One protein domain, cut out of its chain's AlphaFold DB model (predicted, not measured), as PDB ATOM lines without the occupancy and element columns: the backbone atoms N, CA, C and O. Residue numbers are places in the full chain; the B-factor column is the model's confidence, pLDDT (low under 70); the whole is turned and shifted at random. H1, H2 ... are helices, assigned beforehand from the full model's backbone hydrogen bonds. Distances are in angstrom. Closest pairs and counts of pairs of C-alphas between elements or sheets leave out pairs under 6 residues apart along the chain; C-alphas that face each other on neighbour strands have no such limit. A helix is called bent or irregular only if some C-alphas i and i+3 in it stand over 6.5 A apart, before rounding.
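This is residues 514 to 583 of the 1157 residues of an uncharacterized protein of Dictyobacter vulcani (UniProt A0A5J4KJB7). H3 and H4 form a V, joined through a tight link at its narrow end, with the short helix H2 set across its open end; H1, the longest helix, lies over one face of this V, crossing H3 and reaching H4 with residues 531 to 532 alone. The printed part has 70 residues with four named helices, in the order H1, H2, H3, H4 along the chain, and no named strand; the class is all helix. It is compact, with a radius of gyration of the C-alphas of 11.7 A, and rounded, with spans of 31 by 27 by 22 A.

The printed part begins at Cys 514, before the first helix. H1 is residues 520 to 533, from C-alpha 520 at (150.341, 174.716, 180.864) over 20.1 A to C-alpha 533 at (143.031, 172.900, 162.215). H2 is residues 544 to 550 and is 9.8 A long from first to last C-alpha. H3 is residues 552 to 563, with 16.6 A from first to last C-alpha. H4 is residues 567 to 579, 18.5 A long by the same measure, and ends with C-alpha 579 at (158.117, 185.258, 155.813). No helix is bent or irregular.

H1 touches H3 at a steep tilt of 60 degrees, the same way; their closest C-alphas are those of Val 524 and Ala 558, 5.0 A apart. H1 touches H4 about perpendicular, at 85 degrees, with the C-alphas of Leu 532 and Leu 569 closest at 6.6 A. H1 and H2 are apart. H2 and H3 are close but not clearly touching: their closest C-alphas, those of Ile 548 and Tyr 555, are 6.8 A apart, and their steep tilt of 68 degrees, opposite ways, is only just short of perpendicular. H2 and H4 are also close but not clearly touching, about perpendicular at 78 degrees, with the C-alphas of Val 545 and Leu 577 closest at 6.9 A. H3 and H4 are a helical hairpin and only just touch, with 3 pairs of C-alphas within 8 A; the closest are those of Leu 559 and Ala 570, 6.4 A apart. They run opposite ways at a steep tilt of 39 degrees. In H1, H2 and H4 every O i to N i+4 pair is within hydrogen-bond range; in H3, 7 of 8 are.

The two C-alphas farthest apart are those of Asp 517 and Lys 579, at 32.9 A. The printed part has no cut. The links from H2 to H3 and from H3 to H4 are tight, the link from H1 to H2, 10 residues, is short, and no link is long. The mean pLDDT of the printed part is 83.9; residues 535 to 539 and residue 565 are under 70.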
ATOM      1  N   CYS A 514     146.145 182.205 177.153       92.75
ATOM      2  CA  CYS A 514     147.410 181.859 177.801       92.75
ATOM      3  C   CYS A 514     147.656 182.624 179.109       92.75
ATOM      4  O   CYS A 514     148.445 182.151 179.935       92.75
ATOM      5  N   ASN A 515     146.957 183.736 179.342       92.19
ATOM      6  CA  ASN A 515     146.976 184.475 180.604       92.19
ATOM      7  C   ASN A 515     146.021 183.902 181.672       92.19
ATOM      8  O   ASN A 515     146.121 184.290 182.835       92.19
ATOM      9  N   TRP A 516     145.138 182.952 181.336       91.06
ATOM     10  CA  TRP A 516     144.243 182.313 182.315       91.06
ATOM     11  C   TRP A 516     144.984 181.362 183.273       91.06
ATOM     12  O   TRP A 516     146.005 180.761 182.917       91.06
ATOM     13  N   ASP A 517     144.441 181.166 184.479       89.94
ATOM     14  CA  ASP A 517     144.946 180.208 185.481       89.94
ATOM     15  C   ASP A 517     144.506 178.765 185.156       89.94
ATOM     16  O   ASP A 517     143.691 178.154 185.841       89.94
ATOM     17  N   ILE A 518     145.013 178.249 184.034       90.94
ATOM     18  CA  ILE A 518     144.754 176.902 183.507       90.94
ATOM     19  C   ILE A 518     146.079 176.147 183.276       90.94
ATOM     20  O   ILE A 518     147.128 176.789 183.126       90.94
ATOM     21  N   PRO A 519     146.081 174.798 183.210       93.19
ATOM     22  CA  PRO A 519     147.306 174.011 183.104       93.19
ATOM     23  C   PRO A 519     148.120 174.362 181.855       93.19
ATOM     24  O   PRO A 519     147.580 174.484 180.755       93.19
ATOM     25  N   GLY A 520     149.446 174.445 181.997       92.00
ATOM     26  CA  GLY A 520     150.341 174.716 180.864       92.00
ATOM     27  C   GLY A 520     150.187 173.707 179.718       92.00
ATOM     28  O   GLY A 520     150.236 174.093 178.557       92.00
ATOM     29  N   SER A 521     149.895 172.439 180.027       91.88
ATOM     30  CA  SER A 521     149.596 171.400 179.031       91.88
ATOM     31  C   SER A 521     148.349 171.696 178.189       91.88
ATOM     32  O   SER A 521     148.313 171.330 177.018       91.88
ATOM     33  N   TRP A 522     147.342 172.374 178.746       94.19
ATOM     34  CA  TRP A 522     146.143 172.780 178.007       94.19
ATOM     35  C   TRP A 522     146.444 173.967 177.087       94.19
ATOM     36  O   TRP A 522     146.021 173.963 175.937       94.19
ATOM     37  N   LYS A 523     147.257 174.931 177.544       94.88
ATOM     38  CA  LYS A 523     147.747 176.052 176.714       94.88
ATOM     39  C   LYS A 523     148.543 175.546 175.510       94.88
ATOM     40  O   LYS A 523     148.277 175.943 174.381       94.88
ATOM     41  N   VAL A 524     149.453 174.597 175.740       93.19
ATOM     42  CA  VAL A 524     150.205 173.909 174.678       93.19
ATOM     43  C   VAL A 524     149.258 173.210 173.701       93.19
ATOM     44  O   VAL A 524     149.341 173.454 172.501       93.19
ATOM     45  N   LYS A 525     148.301 172.412 174.191       92.19
ATOM     46  CA  LYS A 525     147.343 171.687 173.338       92.19
ATOM     47  C   LYS A 525     146.403 172.590 172.540       92.19
ATOM     48  O   LYS A 525     146.089 172.256 171.399       92.19
ATOM     49  N   ALA A 526     146.011 173.737 173.085       92.94
ATOM     50  CA  ALA A 526     145.252 174.745 172.352       92.94
ATOM     51  C   ALA A 526     146.056 175.289 171.158       92.94
ATOM     52  O   ALA A 526     145.540 175.350 170.043       92.94
ATOM     53  N   ILE A 527     147.352 175.577 171.351       93.31
ATOM     54  CA  ILE A 527     148.259 176.000 170.270       93.31
ATOM     55  C   ILE A 527     148.491 174.869 169.253       93.31
ATOM     56  O   ILE A 527     148.463 175.116 168.049       93.31
ATOM     57  N   VAL A 528     148.662 173.619 169.702       91.38
ATOM     58  CA  VAL A 528     148.742 172.439 168.816       91.38
ATOM     59  C   VAL A 528     147.496 172.353 167.925       91.38
ATOM     60  O   VAL A 528     147.625 172.254 166.705       91.38
ATOM     61  N   ARG A 529     146.287 172.452 168.501       89.75
ATOM     62  CA  ARG A 529     145.019 172.384 167.753       89.75
ATOM     63  C   ARG A 529     144.845 173.579 166.804       89.75
ATOM     64  O   ARG A 529     144.432 173.378 165.663       89.75
ATOM     65  N   LEU A 530     145.239 174.785 167.225       89.50
ATOM     66  CA  LEU A 530     145.318 175.991 166.387       89.50
ATOM     67  C   LEU A 530     146.176 175.772 165.132       89.50
ATOM     68  O   LEU A 530     145.726 176.056 164.021       89.50
ATOM     69  N   ILE A 531     147.391 175.240 165.303       89.06
ATOM     70  CA  ILE A 531     148.329 174.989 164.202       89.06
ATOM     71  C   ILE A 531     147.824 173.874 163.277       89.06
ATOM     72  O   ILE A 531     148.071 173.947 162.077       89.06
ATOM     73  N   LEU A 532     147.124 172.857 163.789       87.38
ATOM     74  CA  LEU A 532     146.613 171.748 162.971       87.38
ATOM     75  C   LEU A 532     145.359 172.103 162.164       87.38
ATOM     76  O   LEU A 532     145.275 171.726 160.999       87.38
ATOM     77  N   HIS A 533     144.389 172.795 162.769       81.81
ATOM     78  CA  HIS A 533     143.031 172.900 162.215       81.81
ATOM     79  C   HIS A 533     142.661 174.284 161.667       81.81
ATOM     80  O   HIS A 533     141.784 174.374 160.813       81.81
ATOM     81  N   ASN A 534     143.322 175.363 162.105       76.75
ATOM     82  CA  ASN A 534     142.952 176.736 161.733       76.75
ATOM     83  C   ASN A 534     143.942 177.391 160.744       76.75
ATOM     84  O   ASN A 534     144.024 178.618 160.685       76.75
ATOM     85  N   GLN A 535     144.687 176.607 159.949       69.94
ATOM     86  CA  GLN A 535     145.655 177.157 158.981       69.94
ATOM     87  C   GLN A 535     144.987 178.016 157.897       69.94
ATOM     88  O   GLN A 535     145.476 179.095 157.590       69.94
ATOM     89  N   ASP A 536     143.827 177.616 157.372       64.94
ATOM     90  CA  ASP A 536     143.140 178.393 156.326       64.94
ATOM     91  C   ASP A 536     142.501 179.696 156.854       64.94
ATOM     92  O   ASP A 536     142.105 180.561 156.074       64.94
ATOM     93  N   LYS A 537     142.437 179.867 158.185       66.75
ATOM     94  CA  LYS A 537     141.954 181.070 158.881       66.75
ATOM     95  C   LYS A 537     143.109 181.967 159.371       66.75
ATOM     96  O   LYS A 537     142.968 182.629 160.400       66.75
ATOM     97  N   PHE A 538     144.254 182.011 158.673       67.94
ATOM     98  CA  PHE A 538     145.290 183.023 158.940       67.94
ATOM     99  C   PHE A 538     144.698 184.437 158.773       67.94
ATOM    100  O   PHE A 538     144.310 184.792 157.656       67.94
ATOM    101  N   PRO A 539     144.642 185.272 159.828       69.81
ATOM    102  CA  PRO A 539     144.165 186.637 159.678       69.81
ATOM    103  C   PRO A 539     145.242 187.449 158.955       69.81
ATOM    104  O   PRO A 539     146.357 187.590 159.453       69.81
ATOM    105  N   VAL A 540     144.913 187.987 157.779       72.75
ATOM    106  CA  VAL A 540     145.856 188.773 156.958       72.75
ATOM    107  C   VAL A 540     146.242 190.096 157.642       72.75
ATOM    108  O   VAL A 540     147.330 190.612 157.404       72.75
ATOM    109  N   ASP A 541     145.379 190.597 158.530       72.06
ATOM    110  CA  ASP A 541     145.496 191.908 159.179       72.06
ATOM    111  C   ASP A 541     146.016 191.858 160.635       72.06
ATOM    112  O   ASP A 541     146.088 192.894 161.295       72.06
ATOM    113  N   VAL A 542     146.363 190.677 161.167       77.88
ATOM    114  CA  VAL A 542     146.817 190.510 162.564       77.88
ATOM    115  C   VAL A 542     148.325 190.272 162.619       77.88
ATOM    116  O   VAL A 542     148.852 189.409 161.915       77.88
ATOM    117  N   ASP A 543     149.018 190.993 163.507       86.31
ATOM    118  CA  ASP A 543     150.441 190.778 163.786       86.31
ATOM    119  C   ASP A 543     150.655 189.473 164.572       86.31
ATOM    120  O   ASP A 543     150.804 189.430 165.795       86.31
ATOM    121  N   LEU A 544     150.655 188.372 163.827       82.56
ATOM    122  CA  LEU A 544     150.864 187.031 164.351       82.56
ATOM    123  C   LEU A 544     152.264 186.855 164.972       82.56
ATOM    124  O   LEU A 544     152.445 185.995 165.833       82.56
ATOM    125  N   VAL A 545     153.245 187.675 164.573       86.88
ATOM    126  CA  VAL A 545     154.594 187.677 165.158       86.88
ATOM    127  C   VAL A 545     154.541 188.247 166.574       86.88
ATOM    128  O   VAL A 545     155.113 187.641 167.483       86.88
ATOM    129  N   ALA A 546     153.809 189.342 166.792       87.88
ATOM    130  CA  ALA A 546     153.569 189.894 168.124       87.88
ATOM    131  C   ALA A 546     152.823 188.900 169.033       87.88
ATOM    132  O   ALA A 546     153.286 188.627 170.140       87.88
ATOM    133  N   ILE A 547     151.740 188.285 168.543       88.31
ATOM    134  CA  ILE A 547     150.944 187.320 169.323       88.31
ATOM    135  C   ILE A 547     151.776 186.096 169.726       88.31
ATOM    136  O   ILE A 547     151.796 185.712 170.896       88.31
ATOM    137  N   ILE A 548     152.514 185.491 168.791       89.38
ATOM    138  CA  ILE A 548     153.363 184.331 169.101       89.38
ATOM    139  C   ILE A 548     154.518 184.715 170.031       89.38
ATOM    140  O   ILE A 548     154.893 183.913 170.884       89.38
ATOM    141  N   SER A 549     155.032 185.944 169.941       87.25
ATOM    142  CA  SER A 549     156.019 186.459 170.900       87.25
ATOM    143  C   SER A 549     155.434 186.584 172.314       87.25
ATOM    144  O   SER A 549     156.117 186.248 173.281       87.25
ATOM    145  N   ALA A 550     154.164 186.983 172.456       90.19
ATOM    146  CA  ALA A 550     153.480 187.044 173.750       90.19
ATOM    147  C   ALA A 550     153.276 185.652 174.386       90.19
ATOM    148  O   ALA A 550     153.381 185.508 175.605       90.19
ATOM    149  N   VAL A 551     153.059 184.604 173.577       92.44
ATOM    150  CA  VAL A 551     152.847 183.216 174.054       92.44
ATOM    151  C   VAL A 551     154.034 182.269 173.809       92.44
ATOM    152  O   VAL A 551     153.879 181.045 173.872       92.44
ATOM    153  N   GLN A 552     155.237 182.815 173.575       90.19
ATOM    154  CA  GLN A 552     156.410 182.091 173.056       90.19
ATOM    155  C   GLN A 552     156.708 180.775 173.794       90.19
ATOM    156  O   GLN A 552     156.945 179.751 173.158       90.19
ATOM    157  N   ILE A 553     156.660 180.764 175.130       90.00
ATOM    158  CA  ILE A 553     157.002 179.581 175.945       90.00
ATOM    159  C   ILE A 553     156.072 178.391 175.658       90.00
ATOM    160  O   ILE A 553     156.534 177.247 175.615       90.00
ATOM    161  N   TYR A 554     154.773 178.642 175.469       93.38
ATOM    162  CA  TYR A 554     153.792 177.599 175.155       93.38
ATOM    163  C   TYR A 554     153.828 177.238 173.668       93.38
ATOM    164  O   TYR A 554     153.673 176.069 173.319       93.38
ATOM    165  N   TYR A 555     154.110 178.214 172.801       91.00
ATOM    166  CA  TYR A 555     154.288 177.993 171.369       91.00
ATOM    167  C   TYR A 555     155.484 177.081 171.061       91.00
ATOM    168  O   TYR A 555     155.335 176.084 170.355       91.00
ATOM    169  N   GLU A 556     156.651 177.345 171.661       86.12
ATOM    170  CA  GLU A 556     157.830 176.480 171.530       86.12
ATOM    171  C   GLU A 556     157.546 175.051 172.014       86.12
ATOM    172  O   GLU A 556     158.026 174.100 171.407       86.12
ATOM    173  N   GLN A 557     156.739 174.881 173.069       86.75
ATOM    174  CA  GLN A 557     156.314 173.564 173.562       86.75
ATOM    175  C   GLN A 557     155.338 172.858 172.604       86.75
ATOM    176  O   GLN A 557     155.468 171.653 172.390       86.75
ATOM    177  N   ALA A 558     154.412 173.595 171.984       90.06
ATOM    178  CA  ALA A 558     153.458 173.058 171.013       90.06
ATOM    179  C   ALA A 558     154.140 172.548 169.738       90.06
ATOM    180  O   ALA A 558     153.772 171.492 169.223       90.06
ATOM    181  N   LEU A 559     155.191 173.233 169.271       85.75
ATOM    182  CA  LEU A 559     156.020 172.755 168.159       85.75
ATOM    183  C   LEU A 559     156.648 171.378 168.445       85.75
ATOM    184  O   LEU A 559     156.735 170.559 167.534       85.75
ATOM    185  N   VAL A 560     157.029 171.088 169.696       80.62
ATOM    186  CA  VAL A 560     157.564 169.768 170.090       80.62
ATOM    187  C   VAL A 560     156.497 168.686 170.012       80.62
ATOM    188  O   VAL A 560     156.749 167.613 169.468       80.62
ATOM    189  N   GLU A 561     155.310 168.952 170.563       84.94
ATOM    190  CA  GLU A 561     154.206 167.987 170.570       84.94
ATOM    191  C   GLU A 561     153.769 167.664 169.130       84.94
ATOM    192  O   GLU A 561     153.596 166.497 168.782       84.94
ATOM    193  N   LEU A 562     153.727 168.675 168.253       83.88
ATOM    194  CA  LEU A 562     153.486 168.503 166.817       83.88
ATOM    195  C   LEU A 562     154.570 167.689 166.109       83.88
ATOM    196  O   LEU A 562     154.251 166.871 165.246       83.88
ATOM    197  N   ALA A 563     155.844 167.893 166.440       71.56
ATOM    198  CA  ALA A 563     156.943 167.244 165.731       71.56
ATOM    199  C   ALA A 563     156.928 165.706 165.868       71.56
ATOM    200  O   ALA A 563     157.441 165.012 164.993       71.56
ATOM    201  N   HIS A 564     156.258 165.161 166.891       70.38
ATOM    202  CA  HIS A 564     156.106 163.717 167.098       70.38
ATOM    203  C   HIS A 564     155.062 163.038 166.183       70.38
ATOM    204  O   HIS A 564     154.981 161.811 166.180       70.38
ATOM    205  N   GLY A 565     154.263 163.787 165.406       68.38
ATOM    206  CA  GLY A 565     153.233 163.184 164.536       68.38
ATOM    207  C   GLY A 565     152.681 164.031 163.381       68.38
ATOM    208  O   GLY A 565     152.010 163.489 162.508       68.38
ATOM    209  N   ALA A 566     152.962 165.334 163.336       79.44
ATOM    210  CA  ALA A 566     152.414 166.283 162.362       79.44
ATOM    211  C   ALA A 566     153.452 167.319 161.877       79.44
ATOM    212  O   ALA A 566     153.107 168.453 161.534       79.44
ATOM    213  N   ALA A 567     154.732 166.932 161.835       73.94
ATOM    214  CA  ALA A 567     155.846 167.819 161.500       73.94
ATOM    215  C   ALA A 567     155.641 168.671 160.223       73.94
ATOM    216  O   ALA A 567     155.845 169.881 160.318       73.94
ATOM    217  N   PRO A 568     155.136 168.151 159.080       77.69
ATOM    218  CA  PRO A 568     154.942 168.967 157.874       77.69
ATOM    219  C   PRO A 568     154.013 170.178 158.071       77.69
ATOM    220  O   PRO A 568     154.240 171.232 157.478       77.69
ATOM    221  N   LEU A 569     152.993 170.062 158.933       78.19
ATOM    222  CA  LEU A 569     152.060 171.154 159.242       78.19
ATOM    223  C   LEU A 569     152.701 172.210 160.148       78.19
ATOM    224  O   LEU A 569     152.543 173.406 159.893       78.19
ATOM    225  N   ALA A 570     153.468 171.782 161.158       80.81
ATOM    226  CA  ALA A 570     154.249 172.686 162.002       80.81
ATOM    227  C   ALA A 570     155.273 173.466 161.167       80.81
ATOM    228  O   ALA A 570     155.389 174.684 161.282       80.81
ATOM    229  N   ILE A 571     155.965 172.774 160.260       77.19
ATOM    230  CA  ILE A 571     156.959 173.374 159.377       77.19
ATOM    231  C   ILE A 571     156.285 174.341 158.401       77.19
ATOM    232  O   ILE A 571     156.776 175.455 158.259       77.19
ATOM    233  N   TYR A 572     155.159 173.980 157.767       82.06
ATOM    234  CA  TYR A 572     154.389 174.885 156.897       82.06
ATOM    235  C   TYR A 572     154.032 176.199 157.607       82.06
ATOM    236  O   TYR A 572     154.301 177.284 157.082       82.06
ATOM    237  N   HIS A 573     153.513 176.096 158.832       82.81
ATOM    238  CA  HIS A 573     153.188 177.235 159.685       82.81
ATOM    239  C   HIS A 573     154.439 178.079 160.022       82.81
ATOM    240  O   HIS A 573     154.407 179.302 159.882       82.81
ATOM    241  N   LEU A 574     155.587 177.455 160.318       82.31
ATOM    242  CA  LEU A 574     156.870 178.159 160.481       82.31
ATOM    243  C   LEU A 574     157.346 178.864 159.195       82.31
ATOM    244  O   LEU A 574     157.829 179.999 159.275       82.31
ATOM    245  N   LYS A 575     157.157 178.269 158.001       79.25
ATOM    246  CA  LYS A 575     157.491 178.931 156.717       79.25
ATOM    247  C   LYS A 575     156.671 180.212 156.533       79.25
ATOM    248  O   LYS A 575     157.181 181.175 155.961       79.25
ATOM    249  N   ALA A 576     155.410 180.215 156.973       81.00
ATOM    250  CA  ALA A 576     154.537 181.387 156.919       81.00
ATOM    251  C   ALA A 576     154.993 182.478 157.904       81.00
ATOM    252  O   ALA A 576     155.147 183.630 157.509       81.00
ATOM    253  N   LEU A 577     155.306 182.110 159.148       82.44
ATOM    254  CA  LEU A 577     155.755 183.056 160.175       82.44
ATOM    255  C   LEU A 577     157.087 183.725 159.859       82.44
ATOM    256  O   LEU A 577     157.227 184.936 160.028       82.44
ATOM    257  N   SER A 578     158.067 182.970 159.365       78.88
ATOM    258  CA  SER A 578     159.370 183.555 159.051       78.88
ATOM    259  C   SER A 578     159.325 184.479 157.825       78.88
ATOM    260  O   SER A 578     160.053 185.469 157.780       78.88
ATOM    261  N   LYS A 579     158.401 184.261 156.871       80.56
ATOM    262  CA  LYS A 579     158.117 185.258 155.813       80.56
ATOM    263  C   LYS A 579     157.637 186.599 156.380       80.56
ATOM    264  O   LYS A 579     157.897 187.624 155.760       80.56
ATOM    265  N   ASN A 580     156.994 186.581 157.548       80.50
ATOM    266  CA  ASN A 580     156.540 187.767 158.274       80.50
ATOM    267  C   ASN A 580     157.572 188.279 159.301       80.50
ATOM    268  O   ASN A 580     157.282 189.207 160.046       80.50
ATOM    269  N   GLY A 581     158.787 187.714 159.335       81.94
ATOM    270  CA  GLY A 581     159.890 188.192 160.177       81.94
ATOM    271  C   GLY A 581     160.052 187.499 161.533       81.94
ATOM    272  O   GLY A 581     160.927 187.905 162.297       81.94
ATOM    273  N   TYR A 582     159.281 186.449 161.841       83.12
ATOM    274  CA  TYR A 582     159.510 185.654 163.053       83.12
ATOM    275  C   TYR A 582     160.867 184.936 162.989       83.12
ATOM    276  O   TYR A 582     161.131 184.166 162.060       83.12
ATOM    277  N   MET A 583     161.712 185.176 163.994       81.81
ATOM    278  CA  MET A 583     163.013 184.527 164.160       81.81
ATOM    279  C   MET A 583     162.885 183.383 165.163       81.81
ATOM    280  O   MET A 583     162.526 183.601 166.320       81.81
TER     281      MET A 583